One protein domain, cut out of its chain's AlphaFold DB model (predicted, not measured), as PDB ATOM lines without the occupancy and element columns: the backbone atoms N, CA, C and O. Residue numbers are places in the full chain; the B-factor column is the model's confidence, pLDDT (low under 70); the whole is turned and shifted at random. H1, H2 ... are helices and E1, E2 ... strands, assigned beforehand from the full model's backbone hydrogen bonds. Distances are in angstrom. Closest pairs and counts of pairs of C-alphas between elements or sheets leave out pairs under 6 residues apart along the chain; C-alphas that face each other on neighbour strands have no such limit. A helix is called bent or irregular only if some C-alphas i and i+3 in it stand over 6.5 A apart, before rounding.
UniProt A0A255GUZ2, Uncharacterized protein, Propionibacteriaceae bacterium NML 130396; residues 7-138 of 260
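This is residues 7 to 138 of the 260 residues of an uncharacterized protein of Propionibacteriaceae bacterium NML 130396 (UniProt A0A255GUZ2). Two lobes stand end to end: one is a sheet of four strands, E1 to E4, curled like part of a barrel, and the other holds two small three-stranded sheets, E7 E5 E11 and E6 E8 E10, loosely and only partly face to face, with helix H1 grazing both. The far end of the second lobe is made by the small sheet E9 E12 and the short helix H2. The printed part has 132 residues with two named helices and twelve named strands, in the order H1, E1 to E8, H2, E9 to E12, and is mostly strand. The sheets E1 E2 E3 E4, E6 E8 E10 and E9 E12 are antiparallel, and E7 E5 E11 is mixed. The whole is only just compact, close to loose, with a radius of gyration of the C-alphas of 16.6 A, and is elongated, spanning 53 by 32 by 21 A.

H1, residues 7 to 18, comes closest to E7, residues 91 to 94, at the C-alphas of Ala 12 and Leu 94, 4.8 A apart. E1, residues 23 to 31, E2, 34 to 41, E3, 44 to 55, and E4, 58 to 61, form a meander, each strand the antiparallel neighbour of the one before. This sheet is strongly twisted; N 29 and O 36 are 2.8 A apart, N 37 and O 48 2.8 A, and N 53 and O 60 2.8 A, within hydrogen-bond range. E3 bends by 51 degrees at residue 51, pairing with E2 over 44 to 51 and with E4 over 52 to 55. E5, residues 66 to 71, is antiparallel to E7, with N 68 and O 92 3.0 A apart, and parallel to E11, residues 128 to 132, with N 129 and O 67 2.8 A apart. E8, residues 97 to 103, is antiparallel to E6, residues 78 to 80, with N 79 and O 102 2.9 A apart, and to E10, residues 120 to 123, with N 99 and O 121 2.8 A apart. The closest C-alphas of E2 and E8 are those of Val 41 and Thr 98, 7.6 A apart. H2, residues 108 to 111, only just is on the sheet E6 E8 E10 and only grazes it. E9, residues 113 to 115, is antiparallel to E12, residues 135 to 137, with N 114 and O 136 2.9 A apart. In H1, 7 of 8 O i to N i+4 pairs are within hydrogen-bond range; H2 is too short for such a pair.

H1 begins at C-alpha 7 (8.553, 9.764, 16.382), is 18.5 A long and is only just irregular, C-alphas 15 and 18 being 6.9 A apart. E1 is 22.7 A long, E2 20.9 A, E3 32.1 A and E8 18.7 A. E12 ends at C-alpha 137 (-20.757, 10.591, 38.314).

The C-alphas farthest apart, of Gly 57 and Thr 138, are 55.7 A from each other. The printed part has no cut and no long link. Mean pLDDT of the printed part is 77.5, with 32 residues under 70, among them residues 7 to 23 and 105 to 110.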
ATOM      1  N   GLU A   7       9.865  10.328  16.058       66.75
ATOM      2  CA  GLU A   7       8.553   9.764  16.382       66.75
ATOM      3  C   GLU A   7       7.915  10.490  17.574       66.75
ATOM      4  O   GLU A   7       6.816  11.022  17.449       66.75
ATOM      5  N   GLN A   8       8.659  10.665  18.674       61.84
ATOM      6  CA  GLN A   8       8.194  11.419  19.846       61.84
ATOM      7  C   GLN A   8       7.835  12.874  19.502       61.84
ATOM      8  O   GLN A   8       6.889  13.432  20.061       61.84
ATOM      9  N   LEU A   9       8.564  13.487  18.565       58.94
ATOM     10  CA  LEU A   9       8.274  14.836  18.071       58.94
ATOM     11  C   LEU A   9       6.967  14.892  17.266       58.94
ATOM     12  O   LEU A   9       6.183  15.831  17.424       58.94
ATOM     13  N   ASN A  10       6.722  13.902  16.408       63.50
ATOM     14  CA  ASN A  10       5.493  13.820  15.621       63.50
ATOM     15  C   ASN A  10       4.269  13.523  16.501       63.50
ATOM     16  O   ASN A  10       3.211  14.123  16.288       63.50
ATOM     17  N   ASP A  11       4.426  12.689  17.527       66.75
ATOM     18  CA  ASP A  11       3.373  12.380  18.494       66.75
ATOM     19  C   ASP A  11       2.992  13.612  19.321       66.75
ATOM     20  O   ASP A  11       1.818  13.992  19.371       66.75
ATOM     21  N   ALA A  12       3.985  14.309  19.890       64.69
ATOM     22  CA  ALA A  12       3.778  15.568  20.607       64.69
ATOM     23  C   ALA A  12       3.076  16.610  19.722       64.69
ATOM     24  O   ALA A  12       2.123  17.266  20.148       64.69
ATOM     25  N   LYS A  13       3.501  16.744  18.458       65.06
ATOM     26  CA  LYS A  13       2.889  17.677  17.502       65.06
ATOM     27  C   LYS A  13       1.425  17.340  17.219       65.06
ATOM     28  O   LYS A  13       0.602  18.252  17.156       65.06
ATOM     29  N   THR A  14       1.107  16.058  17.060       68.69
ATOM     30  CA  THR A  14      -0.258  15.581  16.799       68.69
ATOM     31  C   THR A  14      -1.173  15.841  17.997       68.69
ATOM     32  O   THR A  14      -2.284  16.341  17.823       68.69
ATOM     33  N   LEU A  15      -0.694  15.593  19.221       67.88
ATOM     34  CA  LEU A  15      -1.453  15.838  20.454       67.88
ATOM     35  C   LEU A  15      -1.707  17.336  20.704       67.88
ATOM     36  O   LEU A  15      -2.804  17.720  21.112       67.88
ATOM     37  N   SER A  16      -0.734  18.197  20.397       63.66
ATOM     38  CA  SER A  16      -0.825  19.648  20.626       63.66
ATOM     39  C   SER A  16      -1.565  20.439  19.538       63.66
ATOM     40  O   SER A  16      -1.724  21.654  19.664       63.66
ATOM     41  N   ALA A  17      -2.032  19.799  18.462       59.62
ATOM     42  CA  ALA A  17      -2.681  20.492  17.347       59.62
ATOM     43  C   ALA A  17      -4.113  20.986  17.651       59.62
ATOM     44  O   ALA A  17      -4.643  21.800  16.899       59.62
ATOM     45  N   SER A  18      -4.749  20.524  18.737       51.78
ATOM     46  CA  SER A  18      -6.204  20.660  18.922       51.78
ATOM     47  C   SER A  18      -6.695  21.887  19.708       51.78
ATOM     48  O   SER A  18      -7.899  22.125  19.718       51.78
ATOM     49  N   ARG A  19      -5.812  22.696  20.314       53.56
ATOM     50  CA  ARG A  19      -6.076  24.064  20.822       53.56
ATOM     51  C   ARG A  19      -4.747  24.673  21.272       53.56
ATOM     52  O   ARG A  19      -4.178  24.234  22.262       53.56
ATOM     53  N   ARG A  20      -4.237  25.669  20.546       54.19
ATOM     54  CA  ARG A  20      -3.100  26.472  21.017       54.19
ATOM     55  C   ARG A  20      -3.651  27.671  21.778       54.19
ATOM     56  O   ARG A  20      -4.396  28.459  21.200       54.19
ATOM     57  N   SER A  21      -3.288  27.805  23.050       58.62
ATOM     58  CA  SER A  21      -3.374  29.081  23.767       58.62
ATOM     59  C   SER A  21      -2.690  30.191  22.972       58.62
ATOM     60  O   SER A  21      -1.810  29.924  22.146       58.62
ATOM     61  N   LYS A  22      -3.032  31.447  23.269       64.06
ATOM     62  CA  LYS A  22      -2.188  32.572  22.861       64.06
ATOM     63  C   LYS A  22      -0.875  32.476  23.642       64.06
ATOM     64  O   LYS A  22      -0.861  32.690  24.850       64.06
ATOM     65  N   TYR A  23       0.180  32.072  22.939       65.75
ATOM     66  CA  TYR A  23       1.559  32.116  23.404       65.75
ATOM     67  C   TYR A  23       2.231  33.315  22.753       65.75
ATOM     68  O   TYR A  23       2.313  33.372  21.525       65.75
ATOM     69  N   GLU A  24       2.723  34.247  23.560       76.50
ATOM     70  CA  GLU A  24       3.496  35.389  23.068       76.50
ATOM     71  C   GLU A  24       4.837  35.417  23.790       76.50
ATOM     72  O   GLU A  24       4.889  35.545  25.010       76.50
ATOM     73  N   VAL A  25       5.927  35.264  23.041       77.69
ATOM     74  CA  VAL A  25       7.281  35.435  23.575       77.69
ATOM     75  C   VAL A  25       7.561  36.929  23.639       77.69
ATOM     76  O   VAL A  25       7.514  37.605  22.613       77.69
ATOM     77  N   SER A  26       7.834  37.441  24.834       85.06
ATOM     78  CA  SER A  26       8.123  38.859  25.047       85.06
ATOM     79  C   SER A  26       9.618  39.151  25.002       85.06
ATOM     80  O   SER A  26      10.010  40.235  24.574       85.06
ATOM     81  N   ASN A  27      10.462  38.199  25.412       84.88
ATOM     82  CA  ASN A  27      11.908  38.383  25.438       84.88
ATOM     83  C   ASN A  27      12.665  37.047  25.365       84.88
ATOM     84  O   ASN A  27      12.199  36.020  25.857       84.88
ATOM     85  N   VAL A  28      13.854  37.072  24.758       85.38
ATOM     86  CA  VAL A  28      14.786  35.938  24.710       85.38
ATOM     87  C   VAL A  28      16.193  36.453  24.987       85.38
ATOM     88  O   VAL A  28      16.720  37.271  24.236       85.38
ATOM     89  N   SER A  29      16.821  35.945  26.044       87.38
ATOM     90  CA  SER A  29      18.208  36.240  26.401       87.38
ATOM     91  C   SER A  29      19.060  34.981  26.273       87.38
ATOM     92  O   SER A  29      18.765  33.957  26.884       87.38
ATOM     93  N   LEU A  30      20.114  35.043  25.458       86.50
ATOM     94  CA  LEU A  30      21.013  33.918  25.212       86.50
ATOM     95  C   LEU A  30      22.255  34.000  26.103       86.50
ATOM     96  O   LEU A  30      22.883  35.052  26.217       86.50
ATOM     97  N   SER A  31      22.644  32.865  26.680       86.12
ATOM     98  CA  SER A  31      23.889  32.686  27.425       86.12
ATOM     99  C   SER A  31      24.495  31.322  27.083       86.12
ATOM    100  O   SER A  31      24.123  30.288  27.641       86.12
ATOM    101  N   GLY A  32      25.404  31.307  26.102       86.06
ATOM    102  CA  GLY A  32      26.007  30.077  25.585       86.06
ATOM    103  C   GLY A  32      24.958  29.122  25.010       86.06
ATOM    104  O   GLY A  32      24.201  29.483  24.114       86.06
ATOM    105  N   THR A  33      24.893  27.903  25.545       85.88
ATOM    106  CA  THR A  33      23.911  26.872  25.168       85.88
ATOM    107  C   THR A  33      22.601  26.976  25.949       85.88
ATOM    108  O   THR A  33      21.861  26.001  26.028       85.88
ATOM    109  N   ARG A  34      22.303  28.121  26.570       83.62
ATOM    110  CA  ARG A  34      21.042  28.360  27.281       83.62
ATOM    111  C   ARG A  34      20.342  29.606  26.758       83.62
ATOM    112  O   ARG A  34      20.988  30.597  26.427       83.62
ATOM    113  N   ALA A  35      19.018  29.562  26.722       83.88
ATOM    114  CA  ALA A  35      18.148  30.680  26.410       83.88
ATOM    115  C   ALA A  35      17.155  30.887  27.544       83.88
ATOM    116  O   ALA A  35      16.329  30.018  27.805       83.88
ATOM    117  N   LYS A  36      17.200  32.053  28.179       85.50
ATOM    118  CA  LYS A  36      16.152  32.500  29.084       85.50
ATOM    119  C   LYS A  36      15.046  33.139  28.255       85.50
ATOM    120  O   LYS A  36      15.298  34.114  27.550       85.50
ATOM    121  N   VAL A  37      13.848  32.574  28.299       82.56
ATOM    122  CA  VAL A  37      12.693  33.020  27.516       82.56
ATOM    123  C   VAL A  37      11.621  33.532  28.465       82.56
ATOM    124  O   VAL A  37      11.127  32.783  29.308       82.56
ATOM    125  N   ASP A  38      11.250  34.795  28.291       82.50
ATOM    126  CA  ASP A  38      10.080  35.387  28.929       82.50
ATOM    127  C   ASP A  38       8.913  35.290  27.947       82.50
ATOM    128  O   ASP A  38       9.029  35.645  26.768       82.50
ATOM    129  N   TYR A  39       7.783  34.767  28.407       79.44
ATOM    130  CA  TYR A  39       6.616  34.556  27.561       79.44
ATOM    131  C   TYR A  39       5.327  34.750  28.346       79.44
ATOM    132  O   TYR A  39       5.309  34.724  29.573       79.44
ATOM    133  N   THR A  40       4.225  34.942  27.632       77.62
ATOM    134  CA  THR A  40       2.887  34.896  28.209       77.62
ATOM    135  C   THR A  40       2.132  33.676  27.706       77.62
ATOM    136  O   THR A  40       2.204  33.324  26.526       77.62
ATOM    137  N   VAL A  41       1.411  33.023  28.614       76.50
ATOM    138  CA  VAL A  41       0.453  31.956  28.313       76.50
ATOM    139  C   VAL A  41      -0.877  32.325  28.949       76.50
ATOM    140  O   VAL A  41      -0.955  32.559  30.154       76.50
ATOM    141  N   ASP A  42      -1.925  32.427  28.130       73.38
ATOM    142  CA  ASP A  42      -3.273  32.790  28.591       73.38
ATOM    143  C   ASP A  42      -3.281  34.073  29.460       73.38
ATOM    144  O   ASP A  42      -3.972  34.170  30.473       73.38
ATOM    145  N   GLY A  43      -2.460  35.061  29.071       75.44
ATOM    146  CA  GLY A  43      -2.329  36.359  29.745       75.44
ATOM    147  C   GLY A  43      -1.454  36.368  31.005       75.44
ATOM    148  O   GLY A  43      -1.302  37.419  31.623       75.44
ATOM    149  N   ARG A  44      -0.864  35.233  31.399       76.00
ATOM    150  CA  ARG A  44       0.060  35.145  32.541       76.00
ATOM    151  C   ARG A  44       1.501  35.187  32.063       76.00
ATOM    152  O   ARG A  44       1.862  34.399  31.195       76.00
ATOM    153  N   ALA A  45       2.301  36.085  32.634       83.25
ATOM    154  CA  ALA A  45       3.734  36.154  32.377       83.25
ATOM    155  C   ALA A  45       4.465  34.997  33.071       83.25
ATOM    156  O   ALA A  45       4.244  34.727  34.251       83.25
ATOM    157  N   GLU A  46       5.335  34.332  32.325       83.12
ATOM    158  CA  GLU A  46       6.122  33.177  32.728       83.12
ATOM    159  C   GLU A  46       7.560  33.336  32.217       83.12
ATOM    160  O   GLU A  46       7.829  34.067  31.259       83.12
ATOM    161  N   GLN A  47       8.490  32.637  32.864       83.12
ATOM    162  CA  GLN A  47       9.901  32.620  32.498       83.12
ATOM    163  C   GLN A  47      10.416  31.185  32.528       83.12
ATOM    164  O   GLN A  47      10.076  30.413  33.426       83.12
ATOM    165  N   THR A  48      11.243  30.831  31.551       81.94
ATOM    166  CA  THR A  48      11.845  29.499  31.446       81.94
ATOM    167  C   THR A  48      13.268  29.589  30.921       81.94
ATOM    168  O   THR A  48      13.585  30.468  30.123       81.94
ATOM    169  N   ASP A  49      14.105  28.642  31.324       82.06
ATOM    170  CA  ASP A  49      15.404  28.420  30.703       82.06
ATOM    171  C   ASP A  49      15.284  27.233  29.742       82.06
ATOM    172  O   ASP A  49      14.700  26.210  30.094       82.06
ATOM    173  N   LEU A  50      15.795  27.390  28.524       81.75
ATOM    174  CA  LEU A  50      15.869  26.352  27.498       81.75
ATOM    175  C   LEU A  50      17.334  26.064  27.186       81.75
ATOM    176  O   LEU A  50      18.104  26.974  26.888       81.75
ATOM    177  N   GLU A  51      17.725  24.806  27.190       81.12
ATOM    178  CA  GLU A  51      18.953  24.314  26.601       81.12
ATOM    179  C   GLU A  51      18.854  24.326  25.070       81.12
ATOM    180  O   GLU A  51      17.900  23.861  24.438       81.12
ATOM    181  N   LEU A  52      19.889  24.874  24.449       82.81
ATOM    182  CA  LEU A  52      20.049  24.982  23.015       82.81
ATOM    183  C   LEU A  52      21.264  24.177  22.566       82.81
ATOM    184  O   LEU A  52      22.325  24.208  23.186       82.81
ATOM    185  N   ARG A  53      21.144  23.515  21.419       83.88
ATOM    186  CA  ARG A  53      22.260  22.896  20.708       83.88
ATOM    187  C   ARG A  53      22.429  23.587  19.373       83.88
ATOM    188  O   ARG A  53      21.480  23.692  18.595       83.88
ATOM    189  N   GLU A  54      23.649  24.011  19.089       82.50
ATOM    190  CA  GLU A  54      24.001  24.516  17.773       82.50
ATOM    191  C   GLU A  54      24.127  23.352  16.779       82.50
ATOM    192  O   GLU A  54      24.834  22.372  17.016       82.50
ATOM    193  N   VAL A  55      23.394  23.437  15.669       81.88
ATOM    194  CA  VAL A  55      23.426  22.473  14.568       81.88
ATOM    195  C   VAL A  55      23.466  23.259  13.265       81.88
ATOM    196  O   VAL A  55      22.489  23.922  12.913       81.88
ATOM    197  N   ASN A  56      24.580  23.168  12.537       85.81
ATOM    198  CA  ASN A  56      24.803  23.874  11.268       85.81
ATOM    199  C   ASN A  56      24.602  25.400  11.388       85.81
ATOM    200  O   ASN A  56      23.880  25.996  10.589       85.81
ATOM    201  N   GLY A  57      25.176  26.016  12.430       82.69
ATOM    202  CA  GLY A  57      25.078  27.462  12.672       82.69
ATOM    203  C   GLY A  57      23.696  27.945  13.127       82.69
ATOM    204  O   GLY A  57      23.417  29.140  13.099       82.69
ATOM    205  N   LYS A  58      22.791  27.029  13.501       78.56
ATOM    206  CA  LYS A  58      21.452  27.349  14.014       78.56
ATOM    207  C   LYS A  58      21.245  26.706  15.375       78.56
ATOM    208  O   LYS A  58      21.481  25.509  15.536       78.56
ATOM    209  N   TYR A  59      20.740  27.473  16.334       77.31
ATOM    210  CA  TYR A  59      20.339  26.935  17.630       77.31
ATOM    211  C   TYR A  59      19.024  26.164  17.515       77.31
ATOM    212  O   TYR A  59      18.044  26.644  16.944       77.31
ATOM    213  N   LYS A  60      19.007  24.955  18.070       77.00
ATOM    214  CA  LYS A  60      17.817  24.122  18.232       77.00
ATOM    215  C   LYS A  60      17.573  23.893  19.713       77.00
ATOM    216  O   LYS A  60      18.510  23.572  20.433       77.00
ATOM    217  N   VAL A  61      16.323  24.023  20.146       74.19
ATOM    218  CA  VAL A  61      15.920  23.696  21.520       74.19
ATOM    219  C   VAL A  61      16.104  22.197  21.759       74.19
ATOM    220  O   VAL A  61      15.685  21.382  20.933       74.19
ATOM    221  N   VAL A  62      16.753  21.846  22.867       73.44
ATOM    222  CA  VAL A  62      17.110  20.470  23.241       73.44
ATOM    223  C   VAL A  62      16.154  19.916  24.301       73.44
ATOM    224  O   VAL A  62      15.875  18.719  24.301       73.44
ATOM    225  N   ASP A  63      15.594  20.781  25.146       67.00
ATOM    226  CA  ASP A  63      14.840  20.464  26.367       67.00
ATOM    227  C   ASP A  63      13.526  21.273  26.468       67.00
ATOM    228  O   ASP A  63      13.148  21.802  27.504       67.00
ATOM    229  N   GLY A  64      12.786  21.380  25.365       67.44
ATOM    230  CA  GLY A  64      11.551  22.172  25.344       67.44
ATOM    231  C   GLY A  64      10.302  21.418  25.800       67.44
ATOM    232  O   GLY A  64       9.278  22.047  26.040       67.44
ATOM    233  N   PHE A  65      10.346  20.084  25.876       75.56
ATOM    234  CA  PHE A  65       9.149  19.271  26.101       75.56
ATOM    235  C   PHE A  65       8.831  19.107  27.573       75.56
ATOM    236  O   PHE A  65       9.698  18.796  28.389       75.56
ATOM    237  N   SER A  66       7.548  19.224  27.870       84.69
ATOM    238  CA  SER A  66       6.990  18.799  29.139       84.69
ATOM    239  C   SER A  66       6.645  17.312  29.055       84.69
ATOM    240  O   SER A  66       6.283  16.803  27.992       84.69
ATOM    241  N   GLN A  67       6.733  16.600  30.171       87.25
ATOM    242  CA  GLN A  67       6.247  15.232  30.310       87.25
ATOM    243  C   GLN A  67       4.990  15.250  31.167       87.25
ATOM    244  O   GLN A  67       5.026  15.710  32.306       87.25
ATOM    245  N   LEU A  68       3.889  14.733  30.633       89.12
ATOM    246  CA  LEU A  68       2.641  14.589  31.369       89.12
ATOM    247  C   LEU A  68       2.360  13.111  31.616       89.12
ATOM    248  O   LEU A  68       2.352  12.319  30.673       89.12
ATOM    249  N   SER A  69       2.069  12.762  32.866       91.00
ATOM    250  CA  SER A  69       1.440  11.493  33.211       91.00
ATOM    251  C   SER A  69       0.054  11.736  33.791       91.00
ATOM    252  O   SER A  69      -0.104  12.490  34.753       91.00
ATOM    253  N   LEU A  70      -0.960  11.107  33.194       88.56
ATOM    254  CA  LEU A  70      -2.330  11.149  33.695       88.56
ATOM    255  C   LEU A  70      -2.635   9.890  34.497       88.56
ATOM    256  O   LEU A  70      -2.550   8.773  33.978       88.56
ATOM    257  N   LYS A  71      -3.054  10.089  35.745       87.38
ATOM    258  CA  LYS A  71      -3.617   9.039  36.596       87.38
ATOM    259  C   LYS A  71      -5.125   9.242  36.646       87.38
ATOM    260  O   LYS A  71      -5.593  10.363  36.799       87.38
ATOM    261  N   ALA A  72      -5.879   8.175  36.427       80.50
ATOM    262  CA  ALA A  72      -7.335   8.189  36.461       80.50
ATOM    263  C   ALA A  72      -7.848   6.793  36.848       80.50
ATOM    264  O   ALA A  72      -7.085   5.825  36.739       80.50
ATOM    265  N   PRO A  73      -9.119   6.656  37.272       74.38
ATOM    266  CA  PRO A  73      -9.713   5.348  37.528       74.38
ATOM    267  C   PRO A  73      -9.589   4.400  36.328       74.38
ATOM    268  O   PRO A  73      -9.662   4.820  35.170       74.38
ATOM    269  N   ALA A  74      -9.413   3.107  36.609       69.25
ATOM    270  CA  ALA A  74      -9.286   2.079  35.581       69.25
ATOM    271  C   ALA A  74     -10.503   2.075  34.634       69.25
ATOM    272  O   ALA A  74     -11.638   2.247  35.072       69.25
ATOM    273  N   GLY A  75     -10.252   1.882  33.337       67.88
ATOM    274  CA  GLY A  75     -11.290   1.893  32.296       67.88
ATOM    275  C   GLY A  75     -11.672   3.287  31.789       67.88
ATOM    276  O   GLY A  75     -12.366   3.392  30.780       67.88
ATOM    277  N   LEU A  76     -11.193   4.365  32.423       76.38
ATOM    278  CA  LEU A  76     -11.414   5.714  31.919       76.38
ATOM    279  C   LEU A  76     -10.449   6.039  30.776       76.38
ATOM    280  O   LEU A  76      -9.229   5.989  30.932       76.38
ATOM    281  N   GLU A  77     -11.003   6.418  29.628       79.44
ATOM    282  CA  GLU A  77     -10.222   6.917  28.500       79.44
ATOM    283  C   GLU A  77     -10.222   8.445  28.511       79.44
ATOM    284  O   GLU A  77     -11.257   9.074  28.276       79.44
ATOM    285  N   LEU A  78      -9.057   9.044  28.766       81.62
ATOM    286  CA  LEU A  78      -8.886  10.496  28.777       81.62
ATOM    287  C   LEU A  78      -7.980  10.952  27.645       81.62
ATOM    288  O   LEU A  78      -6.955  10.328  27.366       81.62
ATOM    289  N   SER A  79      -8.337  12.082  27.050       82.12
ATOM    290  CA  SER A  79      -7.578  12.734  25.995       82.12
ATOM    291  C   SER A  79      -7.353  14.218  26.288       82.12
ATOM    292  O   SER A  79      -7.973  14.814  27.175       82.12
ATOM    293  N   LEU A  80      -6.426  14.816  25.536       80.75
ATOM    294  CA  LEU A  80      -6.214  16.262  25.510       80.75
ATOM    295  C   LEU A  80      -6.894  16.845  24.267       80.75
ATOM    296  O   LEU A  80      -6.647  16.410  23.137       80.75
ATOM    297  N   GLY A  81      -7.746  17.845  24.482       72.44
ATOM    298  CA  GLY A  81      -8.504  18.529  23.438       72.44
ATOM    299  C   GLY A  81      -9.464  17.602  22.688       72.44
ATOM    300  O   GLY A  81     -10.271  16.910  23.300       72.44
ATOM    301  N   TYR A  82      -9.408  17.629  21.354       60.97
ATOM    302  CA  TYR A  82     -10.265  16.818  20.467       60.97
ATOM    303  C   TYR A  82      -9.551  15.575  19.913       60.97
ATOM    304  O   TYR A  82     -10.045  14.935  18.987       60.97
ATOM    305  N   GLY A  83      -8.368  15.247  20.437       64.50
ATOM    306  CA  GLY A  83      -7.699  14.002  20.080       64.50
ATOM    307  C   GLY A  83      -8.463  12.795  20.629       64.50
ATOM    308  O   GLY A  83      -8.969  12.842  21.748       64.50
ATOM    309  N   ASN A  84      -8.490  11.692  19.878       65.50
ATOM    310  CA  ASN A  84      -9.097  10.424  20.313       65.50
ATOM    311  C   ASN A  84      -8.080   9.457  20.952       65.50
ATOM    312  O   ASN A  84      -8.273   8.241  20.958       65.50
ATOM    313  N   ASN A  85      -6.974   9.985  21.477       74.00
ATOM    314  CA  ASN A  85      -5.893   9.185  22.044       74.00
ATOM    315  C   ASN A  85      -6.057   9.076  23.558       74.00
ATOM    316  O   ASN A  85      -6.056  10.097  24.243       74.00
ATOM    317  N   ASN A  86      -6.150   7.848  24.078       81.19
ATOM    318  CA  ASN A  86      -6.143   7.607  25.519       81.19
ATOM    319  C   ASN A  86      -4.720   7.747  26.094       81.19
ATOM    320  O   ASN A  86      -3.796   7.019  25.696       81.19
ATOM    321  N   LEU A  87      -4.576   8.670  27.044       81.69
ATOM    322  CA  LEU A  87      -3.316   9.055  27.684       81.69
ATOM    323  C   LEU A  87      -3.170   8.534  29.124       81.69
ATOM    324  O   LEU A  87      -2.109   8.701  29.723       81.69
ATOM    325  N   VAL A  88      -4.206   7.909  29.688       82.88
ATOM    326  CA  VAL A  88      -4.179   7.398  31.068       82.88
ATOM    327  C   VAL A  88      -3.114   6.309  31.223       82.88
ATOM    328  O   VAL A  88      -2.992   5.420  30.380       82.88
ATOM    329  N   GLY A  89      -2.329   6.388  32.302       81.81
ATOM    330  CA  GLY A  89      -1.283   5.413  32.630       81.81
ATOM    331  C   GLY A  89      -0.029   5.502  31.755       81.81
ATOM    332  O   GLY A  89       0.875   4.678  31.894       81.81
ATOM    333  N   LYS A  90       0.051   6.491  30.860       84.44
ATOM    334  CA  LYS A  90       1.213   6.737  30.000       84.44
ATOM    335  C   LYS A  90       1.923   8.010  30.441       84.44
ATOM    336  O   LYS A  90       1.309   8.913  31.003       84.44
ATOM    337  N   THR A  91       3.223   8.082  30.170       86.19
ATOM    338  CA  THR A  91       3.966   9.347  30.196       86.19
ATOM    339  C   THR A  91       4.120   9.812  28.761       86.19
ATOM    340  O   THR A  91       4.714   9.097  27.953       86.19
ATOM    341  N   VAL A  92       3.572  10.980  28.434       84.31
ATOM    342  CA  VAL A  92       3.600  11.520  27.071       84.31
ATOM    343  C   VAL A  92       4.395  12.822  27.006       84.31
ATOM    344  O   VAL A  92       4.206  13.693  27.861       84.31
ATOM    345  N   PRO A  93       5.295  12.972  26.017       83.62
ATOM    346  CA  PRO A  93       5.919  14.254  25.743       83.62
ATOM    347  C   PRO A  93       4.897  15.190  25.090       83.62
ATOM    348  O   PRO A  93       4.176  14.800  24.172       83.62
ATOM    349  N   LEU A  94       4.842  16.432  25.556       80.69
ATOM    350  CA  LEU A  94       3.945  17.466  25.050       80.69
ATOM    351  C   LEU A  94       4.702  18.776  24.888       80.69
ATOM    352  O   LEU A  94       5.655  19.063  25.617       80.69
ATOM    353  N   TYR A  95       4.255  19.593  23.937       77.38
ATOM    354  CA  TYR A  95       4.716  20.973  23.890       77.38
ATOM    355  C   TYR A  95       4.248  21.728  25.147       77.38
ATOM    356  O   TYR A  95       3.161  21.441  25.659       77.38
ATOM    357  N   PRO A  96       5.009  22.715  25.629       77.50
ATOM    358  CA  PRO A  96       4.532  23.643  26.646       77.50
ATOM    359  C   PRO A  96       3.235  24.283  26.159       77.50
ATOM    360  O   PRO A  96       3.122  24.691  25.000       77.50
ATOM    361  N   GLY A  97       2.211  24.248  26.998       77.00
ATOM    362  CA  GLY A  97       0.842  24.417  26.529       77.00
ATOM    363  C   GLY A  97      -0.156  24.452  27.667       77.00
ATOM    364  O   GLY A  97       0.059  23.815  28.693       77.00
ATOM    365  N   THR A  98      -1.268  25.154  27.467       81.88
ATOM    366  CA  THR A  98      -2.475  24.890  28.249       81.88
ATOM    367  C   THR A  98      -3.365  23.945  27.451       81.88
ATOM    368  O   THR A  98      -3.700  24.210  26.298       81.88
ATOM    369  N   TYR A  99      -3.743  22.835  28.069       82.31
ATOM    370  CA  TYR A  99      -4.514  21.759  27.470       82.31
ATOM    371  C   TYR A  99      -5.811  21.551  28.231       82.31
ATOM    372  O   TYR A  99      -5.830  21.581  29.459       82.31
ATOM    373  N   GLU A 100      -6.891  21.292  27.505       84.00
ATOM    374  CA  GLU A 100      -8.160  20.890  28.101       84.00
ATOM    375  C   GLU A 100      -8.227  19.360  28.167       84.00
ATOM    376  O   GLU A 100      -8.126  18.692  27.139       84.00
ATOM    377  N   LEU A 101      -8.387  18.809  29.366       84.88
ATOM    378  CA  LEU A 101      -8.665  17.395  29.578       84.88
ATOM    379  C   LEU A 101     -10.121  17.094  29.257       84.88
ATOM    380  O   LEU A 101     -11.032  17.778  29.732       84.88
ATOM    381  N   ARG A 102     -10.340  16.022  28.500       80.44
ATOM    382  CA  ARG A 102     -11.674  15.534  28.159       80.44
ATOM    383  C   ARG A 102     -11.721  14.017  28.202       80.44
ATOM    384  O   ARG A 102     -10.705  13.337  28.090       80.44
ATOM    385  N   GLY A 103     -12.929  13.492  28.357       76.94
ATOM    386  CA  GLY A 103     -13.199  12.094  28.057       76.94
ATOM    387  C   GLY A 103     -13.059  11.828  26.563       76.94
ATOM    388  O   GLY A 103     -13.501  12.656  25.764       76.94
ATOM    389  N   ASN A 104     -12.487  10.686  26.178       73.06
ATOM    390  CA  ASN A 104     -12.414  10.292  24.773       73.06
ATOM    391  C   ASN A 104     -13.841  10.189  24.194       73.06
ATOM    392  O   ASN A 104     -14.645   9.361  24.630       73.06
ATOM    393  N   SER A 105     -14.186  11.063  23.243       52.94
ATOM    394  CA  SER A 105     -15.560  11.337  22.782       52.94
ATOM    395  C   SER A 105     -16.168  10.260  21.869       52.94
ATOM    396  O   SER A 105     -17.055  10.541  21.068       52.94
ATOM    397  N   GLY A 106     -15.724   9.011  21.985       51.56
ATOM    398  CA  GLY A 106     -16.157   7.907  21.127       51.56
ATOM    399  C   GLY A 106     -17.431   7.169  21.561       51.56
ATOM    400  O   GLY A 106     -17.774   6.180  20.920       51.56
ATOM    401  N   GLY A 107     -18.125   7.571  22.636       54.38
ATOM    402  CA  GLY A 107     -19.325   6.851  23.083       54.38
ATOM    403  C   GLY A 107     -20.094   7.470  24.254       54.38
ATOM    404  O   GLY A 107     -19.654   8.439  24.869       54.38
ATOM    405  N   VAL A 108     -21.241   6.850  24.569       58.84
ATOM    406  CA  VAL A 108     -22.234   7.192  25.619       58.84
ATOM    407  C   VAL A 108     -21.609   7.503  26.995       58.84
ATOM    408  O   VAL A 108     -22.166   8.270  27.783       58.84
ATOM    409  N   LEU A 109     -20.416   6.965  27.253       67.56
ATOM    410  CA  LEU A 109     -19.684   7.037  28.517       67.56
ATOM    411  C   LEU A 109     -19.348   8.469  28.962       67.56
ATOM    412  O   LEU A 109     -19.388   8.745  30.157       67.56
ATOM    413  N   SER A 110     -19.072   9.401  28.040       69.81
ATOM    414  CA  SER A 110     -18.725  10.794  28.393       69.81
ATOM    415  C   SER A 110     -19.874  11.567  29.050       69.81
ATOM    416  O   SER A 110     -19.641  12.591  29.684       69.81
ATOM    417  N   SER A 111     -21.111  11.073  28.926       77.81
ATOM    418  CA  SER A 111     -22.278  11.655  29.594       77.81
ATOM    419  C   SER A 111     -22.444  11.192  31.045       77.81
ATOM    420  O   SER A 111     -23.195  11.820  31.793       77.81
ATOM    421  N   TYR A 112     -21.766  10.115  31.458       83.25
ATOM    422  CA  TYR A 112     -21.944   9.489  32.773       83.25
ATOM    423  C   TYR A 112     -21.024  10.041  33.851       83.25
ATOM    424  O   TYR A 112     -21.317   9.886  35.034       83.25
ATOM    425  N   TYR A 113     -19.943  10.708  33.465       83.81
ATOM    426  CA  TYR A 113     -19.000  11.294  34.403       83.81
ATOM    427  C   TYR A 113     -18.636  12.714  34.001       83.81
ATOM    428  O   TYR A 113     -18.745  13.118  32.846       83.81
ATOM    429  N   GLU A 114     -18.160  13.466  34.978       84.19
ATOM    430  CA  GLU A 114     -17.499  14.734  34.750       84.19
ATOM    431  C   GLU A 114     -16.170  14.783  35.496       84.19
ATOM    432  O   GLU A 114     -16.002  14.196  36.564       84.19
ATOM    433  N   ILE A 115     -15.211  15.498  34.912       85.62
ATOM    434  CA  ILE A 115     -13.910  15.750  35.528       85.62
ATOM    435  C   ILE A 115     -14.079  16.858  36.572       85.62
ATOM    436  O   ILE A 115     -14.511  17.967  36.240       85.62
ATOM    437  N   LYS A 116     -13.741  16.572  37.830       80.56
ATOM    438  CA  LYS A 116     -13.874  17.496  38.956       80.56
ATOM    439  C   LYS A 116     -12.556  18.224  39.201       80.56
ATOM    440  O   LYS A 116     -11.591  17.638  39.674       80.56
ATOM    441  N   GLY A 117     -12.535  19.531  38.934       68.25
ATOM    442  CA  GLY A 117     -11.306  20.326  39.022       68.25
ATOM    443  C   GLY A 117     -10.268  19.902  37.975       68.25
ATOM    444  O   GLY A 117     -10.385  18.860  37.341       68.25
ATOM    445  N   GLY A 118      -9.272  20.750  37.709       66.69
ATOM    446  CA  GLY A 118      -8.151  20.356  36.847       66.69
ATOM    447  C   GLY A 118      -8.522  19.948  35.412       66.69
ATOM    448  O   GLY A 118      -7.737  19.250  34.782       66.69
ATOM    449  N   LYS A 119      -9.670  20.398  34.872       78.50
ATOM    450  CA  LYS A 119     -10.039  20.239  33.444       78.50
ATOM    451  C   LYS A 119      -9.038  20.903  32.500       78.50
ATOM    452  O   LYS A 119      -9.067  20.669  31.299       78.50
ATOM    453  N   THR A 120      -8.176  21.749  33.040       84.06
ATOM    454  CA  THR A 120      -7.166  22.484  32.306       84.06
ATOM    455  C   THR A 120      -5.810  22.198  32.932       84.06
ATOM    456  O   THR A 120      -5.632  22.382  34.136       84.06
ATOM    457  N   ILE A 121      -4.864  21.747  32.115       85.94
ATOM    458  CA  ILE A 121      -3.480  21.492  32.508       85.94
ATOM    459  C   ILE A 121      -2.602  22.483  31.764       85.94
ATOM    460  O   ILE A 121      -2.559  22.460  30.539       85.94
ATOM    461  N   THR A 122      -1.872  23.314  32.496       85.19
ATOM    462  CA  THR A 122      -0.804  24.143  31.930       85.19
ATOM    463  C   THR A 122       0.534  23.466  32.187       85.19
ATOM    464  O   THR A 122       0.819  23.092  33.324       85.19
ATOM    465  N   LEU A 123       1.319  23.293  31.129       83.94
ATOM    466  CA  LEU A 123       2.637  22.675  31.142       83.94
ATOM    467  C   LEU A 123       3.704  23.701  30.759       83.94
ATOM    468  O   LEU A 123       3.595  24.348  29.715       83.94
ATOM    469  N   LYS A 124       4.734  23.830  31.596       82.81
ATOM    470  CA  LYS A 124       5.914  24.672  31.358       82.81
ATOM    471  C   LYS A 124       7.021  23.878  30.656       82.81
ATOM    472  O   LYS A 124       7.061  22.651  30.792       82.81
ATOM    473  N   PRO A 125       7.935  24.527  29.917       80.12
ATOM    474  CA  PRO A 125       9.059  23.829  29.297       80.12
ATOM    475  C   PRO A 125       9.871  23.024  30.314       80.12
ATOM    476  O   PRO A 125      10.081  23.464  31.441       80.12
ATOM    477  N   GLY A 126      10.241  21.799  29.936       80.44
ATOM    478  CA  GLY A 126      10.967  20.859  30.796       80.44
ATOM    479  C   GLY A 126      10.175  20.292  31.988       80.44
ATOM    480  O   GLY A 126      10.693  19.427  32.697       80.44
ATOM    481  N   GLU A 127       8.933  20.734  32.225       85.00
ATOM    482  CA  GLU A 127       8.129  20.288  33.367       85.00
ATOM    483  C   GLU A 127       7.806  18.796  33.265       85.00
ATOM    484  O   GLU A 127       7.331  18.319  32.236       85.00
ATOM    485  N   LYS A 128       7.988  18.065  34.367       89.38
ATOM    486  CA  LYS A 128       7.393  16.740  34.551       89.38
ATOM    487  C   LYS A 128       6.209  16.875  35.488       89.38
ATOM    488  O   LYS A 128       6.387  17.257  36.643       89.38
ATOM    489  N   ARG A 129       5.018  16.563  34.993       88.88
ATOM    490  CA  ARG A 129       3.775  16.708  35.738       88.88
ATOM    491  C   ARG A 129       3.040  15.382  35.818       88.88
ATOM    492  O   ARG A 129       2.602  14.843  34.804       88.88
ATOM    493  N   ASP A 130       2.845  14.919  37.043       90.94
ATOM    494  CA  ASP A 130       1.857  13.898  37.363       90.94
ATOM    495  C   ASP A 130       0.545  14.607  37.693       90.94
ATOM    496  O   ASP A 130       0.492  15.445  38.594       90.94
ATOM    497  N   HIS A 131      -0.518  14.292  36.958       88.69
ATOM    498  CA  HIS A 131      -1.831  14.887  37.174       88.69
ATOM    499  C   HIS A 131      -2.853  13.792  37.456       88.69
ATOM    500  O   HIS A 131      -3.143  12.955  36.598       88.69
ATOM    501  N   ASP A 132      -3.371  13.795  38.681       88.06
ATOM    502  CA  ASP A 132      -4.428  12.887  39.109       88.06
ATOM    503  C   ASP A 132      -5.795  13.471  38.745       88.06
ATOM    504  O   ASP A 132      -6.156  14.580  39.153       88.06
ATOM    505  N   VAL A 133      -6.539  12.739  37.924       84.88
ATOM    506  CA  VAL A 133      -7.819  13.170  37.381       84.88
ATOM    507  C   VAL A 133      -8.929  12.646  38.268       84.88
ATOM    508  O   VAL A 133      -9.325  11.482  38.209       84.88
ATOM    509  N   GLN A 134      -9.478  13.565  39.050       83.50
ATOM    510  CA  GLN A 134     -10.666  13.315  39.843       83.50
ATOM    511  C   GLN A 134     -11.894  13.346  38.932       83.50
ATOM    512  O   GLN A 134     -12.113  14.303  38.185       83.50
ATOM    513  N   VAL A 135     -12.709  12.299  38.999       82.56
ATOM    514  CA  VAL A 135     -13.979  12.205  38.276       82.56
ATOM    515  C   VAL A 135     -15.107  11.914  39.245       82.56
ATOM    516  O   VAL A 135     -14.904  11.258  40.261       82.56
ATOM    517  N   GLN A 136     -16.295  12.398  38.914       84.19
ATOM    518  CA  GLN A 136     -17.517  12.077  39.637       84.19
ATOM    519  C   GLN A 136     -18.617  11.703  38.652       84.19
ATOM    520  O   GLN A 136     -18.606  12.147  37.499       84.19
ATOM    521  N   LEU A 137     -19.571  10.894  39.105       85.12
ATOM    522  CA  LEU A 137     -20.757  10.591  38.314       85.12
ATOM    523  C   LEU A 137     -21.587  11.856  38.097       85.12
ATOM    524  O   LEU A 137     -21.846  12.621  39.027       85.12
ATOM    525  N   THR A 138     -22.062  12.042  36.870       86.50
ATOM    526  CA  THR A 138     -23.124  13.011  36.594       86.50
ATOM    527  C   THR A 138     -24.466  12.443  37.056       86.50
ATOM    528  O   THR A 138     -24.609  11.237  37.281       86.50
TER     529      THR A 138